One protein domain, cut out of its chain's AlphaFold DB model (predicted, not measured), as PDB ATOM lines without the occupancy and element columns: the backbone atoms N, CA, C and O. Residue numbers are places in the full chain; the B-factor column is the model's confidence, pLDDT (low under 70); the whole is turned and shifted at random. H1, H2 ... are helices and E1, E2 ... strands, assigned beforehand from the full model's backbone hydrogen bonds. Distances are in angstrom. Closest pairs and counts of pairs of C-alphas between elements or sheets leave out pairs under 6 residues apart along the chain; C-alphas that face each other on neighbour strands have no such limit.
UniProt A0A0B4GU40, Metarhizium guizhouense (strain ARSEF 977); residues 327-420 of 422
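AT A GLANCE: This is residues 327 to 420 of the 422 residues of a protein of Metarhizium guizhouense (strain ARSEF 977) (UniProt A0A0B4GU40). A long hairpin, E2 and E3, with short E1 beside E2, makes a small sheet; H3 lies over E2 on one face, H2 packs on H3 on that same face but beside the strands, and H1 packs on edge strand E3. The printed 94 residues, mixed in class, run H1 E1 H2 H3 E2 E3; the antiparallel sheet's order is E1 E2 E3. The whole is compact, radius of gyration of the C-alphas 11.7 A, spanning 33 by 28 by 22 A.

HOW THE PARTS SIT: In the hairpin of E2, residues 401 to 409, and E3, residues 412 to 419, N 404 and O 416 are within hydrogen-bond range, 2.8 A. E1, residues 365 to 367, neighbours E2, with N 367 and O 405 at 2.8 A. H3, residues 381 to 394, is over E2, height over the sheet 9.4 A. H2, residues 369 to 375, touches H3, closest C-alphas Pro 369 and Ser 385, 4.3 A. H1, residues 336 to 347, is over E3, closest C-alphas Gly 339 and Cys 417, 5.2 A. In H1, H2 and H3 every O i to N i+4 pair is within range.

IN THESE COORDINATES: H1 begins at C-alpha 336 (183.519, 245.136, 197.037); E3 ends at C-alpha 419 (178.134, 240.270, 189.849). E2 measures 25.5 A, H3 20.0 A.

THE WHOLE: The printed part has no cut. The link H1 to E1 is long. Residues 374 and 396 to 399 have pLDDT under 70.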
ATOM      1  N   VAL A 327     165.027 242.874 198.526       93.62
ATOM      2  CA  VAL A 327     165.829 241.755 199.038       93.62
ATOM      3  C   VAL A 327     166.566 242.170 200.309       93.62
ATOM      4  O   VAL A 327     166.841 243.347 200.502       93.62
ATOM      5  N   VAL A 328     166.869 241.231 201.202       93.69
ATOM      6  CA  VAL A 328     167.762 241.510 202.338       93.69
ATOM      7  C   VAL A 328     169.211 241.561 201.857       93.69
ATOM      8  O   VAL A 328     169.606 240.734 201.036       93.69
ATOM      9  N   ALA A 329     170.012 242.496 202.363       93.06
ATOM     10  CA  ALA A 329     171.389 242.695 201.909       93.06
ATOM     11  C   ALA A 329     172.225 241.406 201.977       93.06
ATOM     12  O   ALA A 329     172.985 241.116 201.062       93.06
ATOM     13  N   GLY A 330     172.021 240.575 203.008       90.56
ATOM     14  CA  GLY A 330     172.731 239.303 203.174       90.56
ATOM     15  C   GLY A 330     172.432 238.236 202.113       90.56
ATOM     16  O   GLY A 330     173.131 237.230 202.066       90.56
ATOM     17  N   ALA A 331     171.411 238.427 201.272       89.19
ATOM     18  CA  ALA A 331     171.129 237.558 200.127       89.19
ATOM     19  C   ALA A 331     171.780 238.053 198.821       89.19
ATOM     20  O   ALA A 331     171.732 237.343 197.815       89.19
ATOM     21  N   ILE A 332     172.381 239.247 198.828       91.50
ATOM     22  CA  ILE A 332     173.165 239.782 197.715       91.50
ATOM     23  C   ILE A 332     174.617 239.355 197.922       91.50
ATOM     24  O   ILE A 332     175.220 239.628 198.960       91.50
ATOM     25  N   THR A 333     175.199 238.698 196.924       91.31
ATOM     26  CA  THR A 333     176.636 238.414 196.911       91.31
ATOM     27  C   THR A 333     177.378 239.707 196.593       91.31
ATOM     28  O   THR A 333     177.511 240.076 195.426       91.31
ATOM     29  N   LEU A 334     177.785 240.427 197.639       91.25
ATOM     30  CA  LEU A 334     178.469 241.710 197.503       91.25
ATOM     31  C   LEU A 334     179.830 241.533 196.826       91.25
ATOM     32  O   LEU A 334     180.636 240.698 197.236       91.25
ATOM     33  N   ASP A 335     180.084 242.365 195.824       90.50
ATOM     34  CA  ASP A 335     181.387 242.523 195.190       90.50
ATOM     35  C   ASP A 335     181.947 243.892 195.596       90.50
ATOM     36  O   ASP A 335     181.481 244.934 195.136       90.50
ATOM     37  N   GLU A 336     182.930 243.900 196.501       88.31
ATOM     38  CA  GLU A 336     183.519 245.136 197.037       88.31
ATOM     39  C   GLU A 336     184.245 245.976 195.976       88.31
ATOM     40  O   GLU A 336     184.384 247.192 196.135       88.31
ATOM     41  N   ALA A 337     184.754 245.353 194.909       88.12
ATOM     42  CA  ALA A 337     185.398 246.087 193.826       88.12
ATOM     43  C   ALA A 337     184.342 246.831 193.003       88.12
ATOM     44  O   ALA A 337     184.477 248.035 192.785       88.12
ATOM     45  N   VAL A 338     183.252 246.144 192.648       88.50
ATOM     46  CA  VAL A 338     182.112 246.755 191.946       88.50
ATOM     47  C   VAL A 338     181.441 247.815 192.815       88.50
ATOM     48  O   VAL A 338     181.130 248.893 192.323       88.50
ATOM     49  N   GLY A 339     181.253 247.541 194.107       89.94
ATOM     50  CA  GLY A 339     180.675 248.496 195.051       89.94
ATOM     51  C   GLY A 339     181.454 249.809 195.097       89.94
ATOM     52  O   GLY A 339     180.844 250.870 195.016       89.94
ATOM     53  N   ARG A 340     182.793 249.755 195.142       89.81
ATOM     54  CA  ARG A 340     183.643 250.959 195.114       89.81
ATOM     55  C   ARG A 340     183.612 251.693 193.777       89.81
ATOM     56  O   ARG A 340     183.549 252.916 193.772       89.81
ATOM     57  N   GLU A 341     183.648 250.965 192.663       90.00
ATOM     58  CA  GLU A 341     183.560 251.552 191.318       90.00
ATOM     59  C   GLU A 341     182.236 252.307 191.130       90.00
ATOM     60  O   GLU A 341     182.219 253.457 190.700       90.00
ATOM     61  N   VAL A 342     181.127 251.677 191.521       91.00
ATOM     62  CA  VAL A 342     179.790 252.271 191.447       91.00
ATOM     63  C   VAL A 342     179.645 253.431 192.425       91.00
ATOM     64  O   VAL A 342     179.050 254.445 192.075       91.00
ATOM     65  N   PHE A 343     180.186 253.309 193.636       92.50
ATOM     66  CA  PHE A 343     180.162 254.403 194.598       92.50
ATOM     67  C   PHE A 343     180.866 255.641 194.036       92.50
ATOM     68  O   PHE A 343     180.268 256.710 194.024       92.50
ATOM     69  N   ALA A 344     182.072 255.487 193.475       90.81
ATOM     70  CA  ALA A 344     182.796 256.585 192.835       90.81
ATOM     71  C   ALA A 344     182.000 257.212 191.676       90.81
ATOM     72  O   ALA A 344     181.902 258.430 191.585       90.81
ATOM     73  N   LEU A 345     181.348 256.394 190.838       90.75
ATOM     74  CA  LEU A 345     180.486 256.870 189.747       90.75
ATOM     75  C   LEU A 345     179.338 257.775 190.239       90.75
ATOM     76  O   LEU A 345     178.929 258.702 189.537       90.75
ATOM     77  N   VAL A 346     178.782 257.476 191.413       91.44
ATOM     78  CA  VAL A 346     177.674 258.234 192.003       91.44
ATOM     79  C   VAL A 346     178.179 259.461 192.763       91.44
ATOM     80  O   VAL A 346     177.568 260.524 192.644       91.44
ATOM     81  N   ASP A 347     179.283 259.321 193.502       90.19
ATOM     82  CA  ASP A 347     179.872 260.372 194.340       90.19
ATOM     83  C   ASP A 347     180.533 261.485 193.510       90.19
ATOM     84  O   ASP A 347     180.377 262.663 193.820       90.19
ATOM     85  N   ASP A 348     181.147 261.136 192.374       89.94
ATOM     86  CA  ASP A 348     181.636 262.104 191.381       89.94
ATOM     87  C   ASP A 348     180.511 262.631 190.459       89.94
ATOM     88  O   ASP A 348     180.735 263.478 189.588       89.94
ATOM     89  N   GLY A 349     179.291 262.106 190.616       88.38
ATOM     90  CA  GLY A 349     178.152 262.321 189.729       88.38
ATOM     91  C   GLY A 349     177.069 263.268 190.274       88.38
ATOM     92  O   GLY A 349     177.232 263.944 191.290       88.38
ATOM     93  N   PRO A 350     175.894 263.313 189.614       82.94
ATOM     94  CA  PRO A 350     174.774 264.182 190.008       82.94
ATOM     95  C   PRO A 350     174.073 263.753 191.314       82.94
ATOM     96  O   PRO A 350     173.127 264.401 191.764       82.94
ATOM     97  N   TYR A 351     174.530 262.660 191.920       92.25
ATOM     98  CA  TYR A 351     173.911 261.968 193.046       92.25
ATOM     99  C   TYR A 351     174.847 261.901 194.268       92.25
ATOM    100  O   TYR A 351     174.652 261.065 195.149       92.25
ATOM    101  N   VAL A 352     175.835 262.801 194.329       92.88
ATOM    102  CA  VAL A 352     176.787 262.936 195.441       92.88
ATOM    103  C   VAL A 352     176.091 262.962 196.805       92.88
ATOM    104  O   VAL A 352     175.078 263.645 196.999       92.88
ATOM    105  N   GLY A 353     176.634 262.197 197.756       91.81
ATOM    106  CA  GLY A 353     176.123 262.110 199.126       91.81
ATOM    107  C   GLY A 353     174.768 261.409 199.291       91.81
ATOM    108  O   GLY A 353     174.186 261.496 200.372       91.81
ATOM    109  N   LEU A 354     174.237 260.737 198.258       92.62
ATOM    110  CA  LEU A 354     173.000 259.953 198.383       92.62
ATOM    111  C   LEU A 354     173.195 258.578 199.025       92.62
ATOM    112  O   LEU A 354     172.232 258.036 199.563       92.62
ATOM    113  N   PHE A 355     174.398 258.010 198.961       96.31
ATOM    114  CA  PHE A 355     174.710 256.724 199.574       96.31
ATOM    115  C   PHE A 355     175.899 256.856 200.517       96.31
ATOM    116  O   PHE A 355     176.824 257.625 200.270       96.31
ATOM    117  N   ASP A 356     175.885 256.057 201.572       93.31
ATOM    118  CA  ASP A 356     177.007 255.843 202.464       93.31
ATOM    119  C   ASP A 356     178.044 254.933 201.803       93.31
ATOM    120  O   ASP A 356     177.708 253.920 201.185       93.31
ATOM    121  N   GLU A 357     179.320 255.245 202.025       88.88
ATOM    122  CA  GLU A 357     180.450 254.423 201.573       88.88
ATOM    123  C   GLU A 357     180.488 253.057 202.281       88.88
ATOM    124  O   GLU A 357     180.952 252.055 201.735       88.88
ATOM    125  N   ALA A 358     179.986 252.995 203.520       90.19
ATOM    126  CA  ALA A 358     179.975 251.764 204.295       90.19
ATOM    127  C   ALA A 358     179.019 250.729 203.669       90.19
ATOM    128  O   ALA A 358     177.862 251.068 203.401       90.19
ATOM    129  N   PRO A 359     179.425 249.453 203.525       90.75
ATOM    130  CA  PRO A 359     178.568 248.417 202.959       90.75
ATOM    131  C   PRO A 359     177.348 248.137 203.853       90.75
ATOM    132  O   PRO A 359     177.427 248.284 205.079       90.75
ATOM    133  N   PRO A 360     176.214 247.719 203.272       93.62
ATOM    134  CA  PRO A 360     174.983 247.480 204.017       93.62
ATOM    135  C   PRO A 360     175.112 246.315 205.004       93.62
ATOM    136  O   PRO A 360     175.759 245.302 204.722       93.62
ATOM    137  N   HIS A 361     174.469 246.425 206.169       93.00
ATOM    138  CA  HIS A 361     174.369 245.308 207.106       93.00
ATOM    139  C   HIS A 361     173.468 244.201 206.551       93.00
ATOM    140  O   HIS A 361     172.458 244.466 205.911       93.00
ATOM    141  N   ALA A 362     173.777 242.937 206.856       90.44
ATOM    142  CA  ALA A 362     173.099 241.774 206.269       90.44
ATOM    143  C   ALA A 362     171.563 241.743 206.454       90.44
ATOM    144  O   ALA A 362     170.864 241.109 205.663       90.44
ATOM    145  N   ASN A 363     171.035 242.401 207.490       92.75
ATOM    146  CA  ASN A 363     169.605 242.491 207.797       92.75
ATOM    147  C   ASN A 363     168.903 243.710 207.171       92.75
ATOM    148  O   ASN A 363     167.684 243.828 207.301       92.75
ATOM    149  N   GLU A 364     169.638 244.616 206.526       93.44
ATOM    150  CA  GLU A 364     169.058 245.774 205.850       93.44
ATOM    151  C   GLU A 364     168.246 245.343 204.632       93.44
ATOM    152  O   GLU A 364     168.541 244.349 203.963       93.44
ATOM    153  N   THR A 365     167.191 246.103 204.346       95.31
ATOM    154  CA  THR A 365     166.365 245.867 203.167       95.31
ATOM    155  C   THR A 365     166.880 246.706 202.010       95.31
ATOM    156  O   THR A 365     166.898 247.932 202.094       95.31
ATOM    157  N   CYS A 366     167.212 246.037 200.915       97.19
ATOM    158  CA  CYS A 366     167.661 246.624 199.667       97.19
ATOM    159  C   CYS A 366     166.573 246.594 198.602       97.19
ATOM    160  O   CYS A 366     165.785 245.648 198.509       97.19
ATOM    161  N   TYR A 367     166.558 247.632 197.779       95.81
ATOM    162  CA  TYR A 367     165.538 247.895 196.785       95.81
ATOM    163  C   TYR A 367     166.185 248.158 195.426       95.81
ATOM    164  O   TYR A 367     167.201 248.839 195.314       95.81
ATOM    165  N   SER A 368     165.577 247.605 194.385       93.06
ATOM    166  CA  SER A 368     165.802 248.037 192.996       93.06
ATOM    167  C   SER A 368     165.141 249.403 192.733       93.06
ATOM    168  O   SER A 368     164.291 249.800 193.540       93.06
ATOM    169  N   PRO A 369     165.421 250.083 191.601       87.00
ATOM    170  CA  PRO A 369     164.674 251.283 191.210       87.00
ATOM    171  C   PRO A 369     163.150 251.103 191.283       87.00
ATOM    172  O   PRO A 369     162.441 251.928 191.864       87.00
ATOM    173  N   ALA A 370     162.657 249.973 190.769       76.19
ATOM    174  CA  ALA A 370     161.243 249.605 190.800       76.19
ATOM    175  C   ALA A 370     160.740 249.337 192.232       76.19
ATOM    176  O   ALA A 370     159.689 249.822 192.655       76.19
ATOM    177  N   GLY A 371     161.549 248.638 193.035       82.31
ATOM    178  CA  GLY A 371     161.265 248.393 194.449       82.31
ATOM    179  C   GLY A 371     161.108 249.674 195.268       82.31
ATOM    180  O   GLY A 371     160.234 249.734 196.135       82.31
ATOM    181  N   LEU A 372     161.909 250.702 194.974       82.50
ATOM    182  CA  LEU A 372     161.821 252.016 195.611       82.50
ATOM    183  C   LEU A 372     160.542 252.749 195.237       82.50
ATOM    184  O   LEU A 372     159.868 253.257 196.128       82.50
ATOM    185  N   ALA A 373     160.158 252.730 193.958       70.81
ATOM    186  CA  ALA A 373     158.916 253.347 193.499       70.81
ATOM    187  C   ALA A 373     157.673 252.772 194.199       70.81
ATOM    188  O   ALA A 373     156.706 253.495 194.453       70.81
ATOM    189  N   LYS A 374     157.717 251.482 194.557       66.38
ATOM    190  CA  LYS A 374     156.645 250.776 195.270       66.38
ATOM    191  C   LYS A 374     156.674 250.980 196.785       66.38
ATOM    192  O   LYS A 374     155.622 251.185 197.387       66.38
ATOM    193  N   ALA A 375     157.839 250.826 197.415       77.44
ATOM    194  CA  ALA A 375     157.957 250.848 198.874       77.44
ATOM    195  C   ALA A 375     158.037 252.269 199.441       77.44
ATOM    196  O   ALA A 375     157.635 252.479 200.584       77.44
ATOM    197  N   GLN A 376     158.552 253.203 198.639       87.88
ATOM    198  CA  GLN A 376     158.814 254.594 198.992       87.88
ATOM    199  C   GLN A 376     159.418 254.737 200.400       87.88
ATOM    200  O   GLN A 376     158.826 255.397 201.257       87.88
ATOM    201  N   PRO A 377     160.534 254.039 200.707       83.75
ATOM    202  CA  PRO A 377     161.111 254.097 202.041       83.75
ATOM    203  C   PRO A 377     161.730 255.478 202.232       83.75
ATOM    204  O   PRO A 377     162.577 255.871 201.442       83.75
ATOM    205  N   GLY A 378     161.337 256.205 203.274       85.44
ATOM    206  CA  GLY A 378     161.904 257.529 203.523       85.44
ATOM    207  C   GLY A 378     161.427 258.618 202.553       85.44
ATOM    208  O   GLY A 378     160.554 258.395 201.718       85.44
ATOM    209  N   GLU A 379     161.978 259.818 202.697       83.25
ATOM    210  CA  GLU A 379     161.530 261.020 201.978       83.25
ATOM    211  C   GLU A 379     162.194 261.188 200.603       83.25
ATOM    212  O   GLU A 379     161.609 261.813 199.724       83.25
ATOM    213  N   ILE A 380     163.377 260.600 200.397       88.19
ATOM    214  CA  ILE A 380     164.208 260.783 199.189       88.19
ATOM    215  C   ILE A 380     164.240 259.556 198.262       88.19
ATOM    216  O   ILE A 380     165.165 259.392 197.464       88.19
ATOM    217  N   TRP A 381     163.269 258.646 198.392       90.38
ATOM    218  CA  TRP A 381     163.239 257.370 197.661       90.38
ATOM    219  C   TRP A 381     163.296 257.537 196.133       90.38
ATOM    220  O   TRP A 381     163.823 256.675 195.430       90.38
ATOM    221  N   ASP A 382     162.749 258.636 195.625       82.12
ATOM    222  CA  ASP A 382     162.688 259.006 194.216       82.12
ATOM    223  C   ASP A 382     164.080 259.351 193.675       82.12
ATOM    224  O   ASP A 382     164.491 258.825 192.638       82.12
ATOM    225  N   ARG A 383     164.857 260.135 194.434       87.00
ATOM    226  CA  ARG A 383     166.255 260.456 194.112       87.00
ATOM    227  C   ARG A 383     167.138 259.213 194.149       87.00
ATOM    228  O   ARG A 383     167.970 259.043 193.263       87.00
ATOM    229  N   ILE A 384     166.926 258.326 195.124       95.44
ATOM    230  CA  ILE A 384     167.640 257.043 195.202       95.44
ATOM    231  C   ILE A 384     167.293 256.162 193.995       95.44
ATOM    232  O   ILE A 384     168.182 255.551 193.405       95.44
ATOM    233  N   SER A 385     166.021 256.116 193.588       92.06
ATOM    234  CA  SER A 385     165.589 255.357 192.409       92.06
ATOM    235  C   SER A 385     166.252 255.877 191.134       92.06
ATOM    236  O   SER A 385     166.836 255.094 190.385       92.06
ATOM    237  N   ALA A 386     166.261 257.198 190.936       85.50
ATOM    238  CA  ALA A 386     166.936 257.826 189.805       85.50
ATOM    239  C   ALA A 386     168.450 257.542 189.800       85.50
ATOM    240  O   ALA A 386     169.008 257.222 188.753       85.50
ATOM    241  N   ALA A 387     169.101 257.574 190.970       93.00
ATOM    242  CA  ALA A 387     170.516 257.238 191.101       93.00
ATOM    243  C   ALA A 387     170.810 255.782 190.709       93.00
ATOM    244  O   ALA A 387     171.783 255.521 190.007       93.00
ATOM    245  N   LEU A 388     169.955 254.832 191.096       93.75
ATOM    246  CA  LEU A 388     170.105 253.432 190.690       93.75
ATOM    247  C   LEU A 388     169.912 253.239 189.175       93.75
ATOM    248  O   LEU A 388     170.675 252.491 188.573       93.75
ATOM    249  N   VAL A 389     168.961 253.939 188.544       89.75
ATOM    250  CA  VAL A 389     168.800 253.915 187.074       89.75
ATOM    251  C   VAL A 389     170.039 254.481 186.383       89.75
ATOM    252  O   VAL A 389     170.525 253.910 185.410       89.75
ATOM    253  N   TYR A 390     170.589 255.579 186.903       88.81
ATOM    254  CA  TYR A 390     171.829 256.155 186.395       88.81
ATOM    255  C   TYR A 390     173.002 255.175 186.501       88.81
ATOM    256  O   TYR A 390     173.757 255.022 185.543       88.81
ATOM    257  N   ILE A 391     173.132 254.469 187.627       91.31
ATOM    258  CA  ILE A 391     174.132 253.408 187.801       91.31
ATOM    259  C   ILE A 391     173.944 252.312 186.746       91.31
ATOM    260  O   ILE A 391     174.907 251.940 186.084       91.31
ATOM    261  N   GLU A 392     172.719 251.820 186.553       87.56
ATOM    262  CA  GLU A 392     172.412 250.771 185.569       87.56
ATOM    263  C   GLU A 392     172.762 251.190 184.133       87.56
ATOM    264  O   GLU A 392     173.260 250.371 183.366       87.56
ATOM    265  N   GLN A 393     172.549 252.458 183.775       83.94
ATOM    266  CA  GLN A 393     172.857 252.989 182.441       83.94
ATOM    267  C   GLN A 393     174.352 253.235 182.201       83.94
ATOM    268  O   GLN A 393     174.801 253.190 181.057       83.94
ATOM    269  N   ASN A 394     175.115 253.548 183.252       85.75
ATOM    270  CA  ASN A 394     176.536 253.898 183.143       85.75
ATOM    271  C   ASN A 394     177.469 252.726 183.468       85.75
ATOM    272  O   ASN A 394     178.669 252.802 183.197       85.75
ATOM    273  N   LEU A 395     176.947 251.625 184.007       83.19
ATOM    274  CA  LEU A 395     177.681 250.369 184.066       83.19
ATOM    275  C   LEU A 395     177.790 249.791 182.650       83.19
ATOM    276  O   LEU A 395     176.791 249.446 182.029       83.19
ATOM    277  N   ALA A 396     179.024 249.718 182.139       57.19
ATOM    278  CA  ALA A 396     179.327 249.355 180.757       57.19
ATOM    279  C   ALA A 396     178.598 248.082 180.283       57.19
ATOM    280  O   ALA A 396     178.656 247.033 180.938       57.19
ATOM    281  N   GLU A 397     177.976 248.172 179.100       53.19
ATOM    282  CA  GLU A 397     177.355 247.049 178.395       53.19
ATOM    283  C   GLU A 397     178.360 245.894 178.261       53.19
ATOM    284  O   GLU A 397     179.342 245.965 177.526       53.19
ATOM    285  N   GLY A 398     178.139 244.825 179.026       53.06
ATOM    286  CA  GLY A 398     178.999 243.638 179.042       53.06
ATOM    287  C   GLY A 398     179.328 243.145 180.445       53.06
ATOM    288  O   GLY A 398     179.516 241.944 180.643       53.06
ATOM    289  N   MET A 399     179.306 244.030 181.444       56.03
ATOM    290  CA  MET A 399     179.475 243.621 182.833       56.03
ATOM    291  C   MET A 399     178.107 243.393 183.457       56.03
ATOM    292  O   MET A 399     177.361 244.324 183.732       56.03
ATOM    293  N   LYS A 400     177.777 242.116 183.659       71.94
ATOM    294  CA  LYS A 400     176.606 241.613 184.385       71.94
ATOM    295  C   LYS A 400     176.647 242.084 185.849       71.94
ATOM    296  O   LYS A 400     176.849 241.276 186.742       71.94
ATOM    297  N   ARG A 401     176.542 243.379 186.120       84.94
ATOM    298  CA  ARG A 401     176.636 243.978 187.456       84.94
ATOM    299  C   ARG A 401     175.299 244.613 187.779       84.94
ATOM    300  O   ARG A 401     174.744 245.329 186.954       84.94
ATOM    301  N   VAL A 402     174.776 244.327 188.964       89.19
ATOM    302  CA  VAL A 402     173.489 244.866 189.412       89.19
ATOM    303  C   VAL A 402     173.661 245.424 190.810       89.19
ATOM    304  O   VAL A 402     174.253 244.778 191.678       89.19
ATOM    305  N   CYS A 403     173.119 246.620 191.017       93.81
ATOM    306  CA  CYS A 403     173.139 247.315 192.293       93.81
ATOM    307  C   CYS A 403     171.724 247.518 192.829       93.81
ATOM    308  O   CYS A 403     170.755 247.616 192.077       93.81
ATOM    309  N   LYS A 404     171.604 247.579 194.153       96.06
ATOM    310  CA  LYS A 404     170.369 247.914 194.869       96.06
ATOM    311  C   LYS A 404     170.676 248.900 195.991       96.06
ATOM    312  O   LYS A 404     171.748 248.840 196.588       96.06
ATOM    313  N   GLY A 405     169.726 249.779 196.295       96.94
ATOM    314  CA  GLY A 405     169.819 250.740 197.396       96.94
ATOM    315  C   GLY A 405     169.240 250.159 198.683       96.94
ATOM    316  O   GLY A 405     168.078 249.757 198.706       96.94
ATOM    317  N   CYS A 406     170.029 250.097 199.749       97.75
ATOM    318  CA  CYS A 406     169.678 249.526 201.047       97.75
ATOM    319  C   CYS A 406     169.309 250.615 202.046       97.75
ATOM    320  O   CYS A 406     170.097 251.522 202.283       97.75
ATOM    321  N   TYR A 407     168.110 250.521 202.619       96.25
ATOM    322  CA  TYR A 407     167.586 251.518 203.549       96.25
ATOM    323  C   TYR A 407     168.015 251.212 204.985       96.25
ATOM    324  O   TYR A 407     167.688 250.143 205.514       96.25
ATOM    325  N   ARG A 408     168.681 252.177 205.630       94.12
ATOM    326  CA  ARG A 408     169.148 252.095 207.027       94.12
ATOM    327  C   ARG A 408     168.217 252.765 208.036       94.12
ATOM    328  O   ARG A 408     168.335 252.539 209.240       94.12
ATOM    329  N   GLY A 409     167.241 253.531 207.552       87.94
ATOM    330  CA  GLY A 409     166.396 254.388 208.382       87.94
ATOM    331  C   GLY A 409     166.895 255.829 208.396       87.94
ATOM    332  O   GLY A 409     168.054 256.090 208.116       87.94
ATOM    333  N   ARG A 410     166.004 256.776 208.727       89.00
ATOM    334  CA  ARG A 410     166.309 258.225 208.758       89.00
ATOM    335  C   ARG A 410     166.900 258.768 207.450       89.00
ATOM    336  O   ARG A 410     167.741 259.655 207.486       89.00
ATOM    337  N   ASP A 411     166.457 258.215 206.324       88.50
ATOM    338  CA  ASP A 411     166.928 258.595 204.986       88.50
ATOM    339  C   ASP A 411     168.418 258.325 204.732       88.50
ATOM    340  O   ASP A 411     168.989 258.866 203.792       88.50
ATOM    341  N   GLU A 412     169.031 257.438 205.522       95.00
ATOM    342  CA  GLU A 412     170.362 256.891 205.259       95.00
ATOM    343  C   GLU A 412     170.259 255.669 204.330       95.00
ATOM    344  O   GLU A 412     169.410 254.780 204.516       95.00
ATOM    345  N   TRP A 413     171.136 255.623 203.325       96.62
ATOM    346  CA  TRP A 413     171.126 254.622 202.260       96.62
ATOM    347  C   TRP A 413     172.521 254.089 201.983       96.62
ATOM    348  O   TRP A 413     173.486 254.832 202.055       96.62
ATOM    349  N   ALA A 414     172.637 252.824 201.590       96.56
ATOM    350  CA  ALA A 414     173.894 252.228 201.137       96.56
ATOM    351  C   ALA A 414     173.706 251.472 199.819       96.56
ATOM    352  O   ALA A 414     172.595 251.052 199.494       96.56
ATOM    353  N   LEU A 415     174.782 251.265 199.063       96.00
ATOM    354  CA  LEU A 415     174.748 250.466 197.836       96.00
ATOM    355  C   LEU A 415     175.126 249.010 198.117       96.00
ATOM    356  O   LEU A 415     176.186 248.718 198.667       96.00
ATOM    357  N   ALA A 416     174.276 248.083 197.684       95.88
ATOM    358  CA  ALA A 416     174.616 246.672 197.551       95.88
ATOM    359  C   ALA A 416     174.789 246.332 196.073       95.88
ATOM    360  O   ALA A 416     173.800 246.219 195.349       95.88
ATOM    361  N   CYS A 417     176.031 246.142 195.636       93.88
ATOM    362  CA  CYS A 417     176.357 245.767 194.264       93.88
ATOM    363  C   CYS A 417     176.971 244.369 194.206       93.88
ATOM    364  O   CYS A 417     177.776 244.007 195.063       93.88
ATOM    365  N   GLY A 418     176.608 243.601 193.181       89.31
ATOM    366  CA  GLY A 418     177.142 242.260 192.953       89.31
ATOM    367  C   GLY A 418     177.233 241.904 191.472       89.31
ATOM    368  O   GLY A 418     176.574 242.511 190.622       89.31
ATOM    369  N   SER A 419     178.051 240.895 191.171       83.25
ATOM    370  CA  SER A 419     178.134 240.270 189.849       83.25
ATOM    371  C   SER A 419     176.995 239.258 189.668       83.25
ATOM    372  O   SER A 419     176.725 238.429 190.534       83.25
ATOM    373  N   ALA A 420     176.333 239.306 188.517       70.88
ATOM    374  CA  ALA A 420     175.339 238.344 188.048       70.88
ATOM    375  C   ALA A 420     175.967 237.128 187.341       70.88
ATOM    376  O   ALA A 420     175.254 236.267 186.824       70.88
TER     377      ALA A 420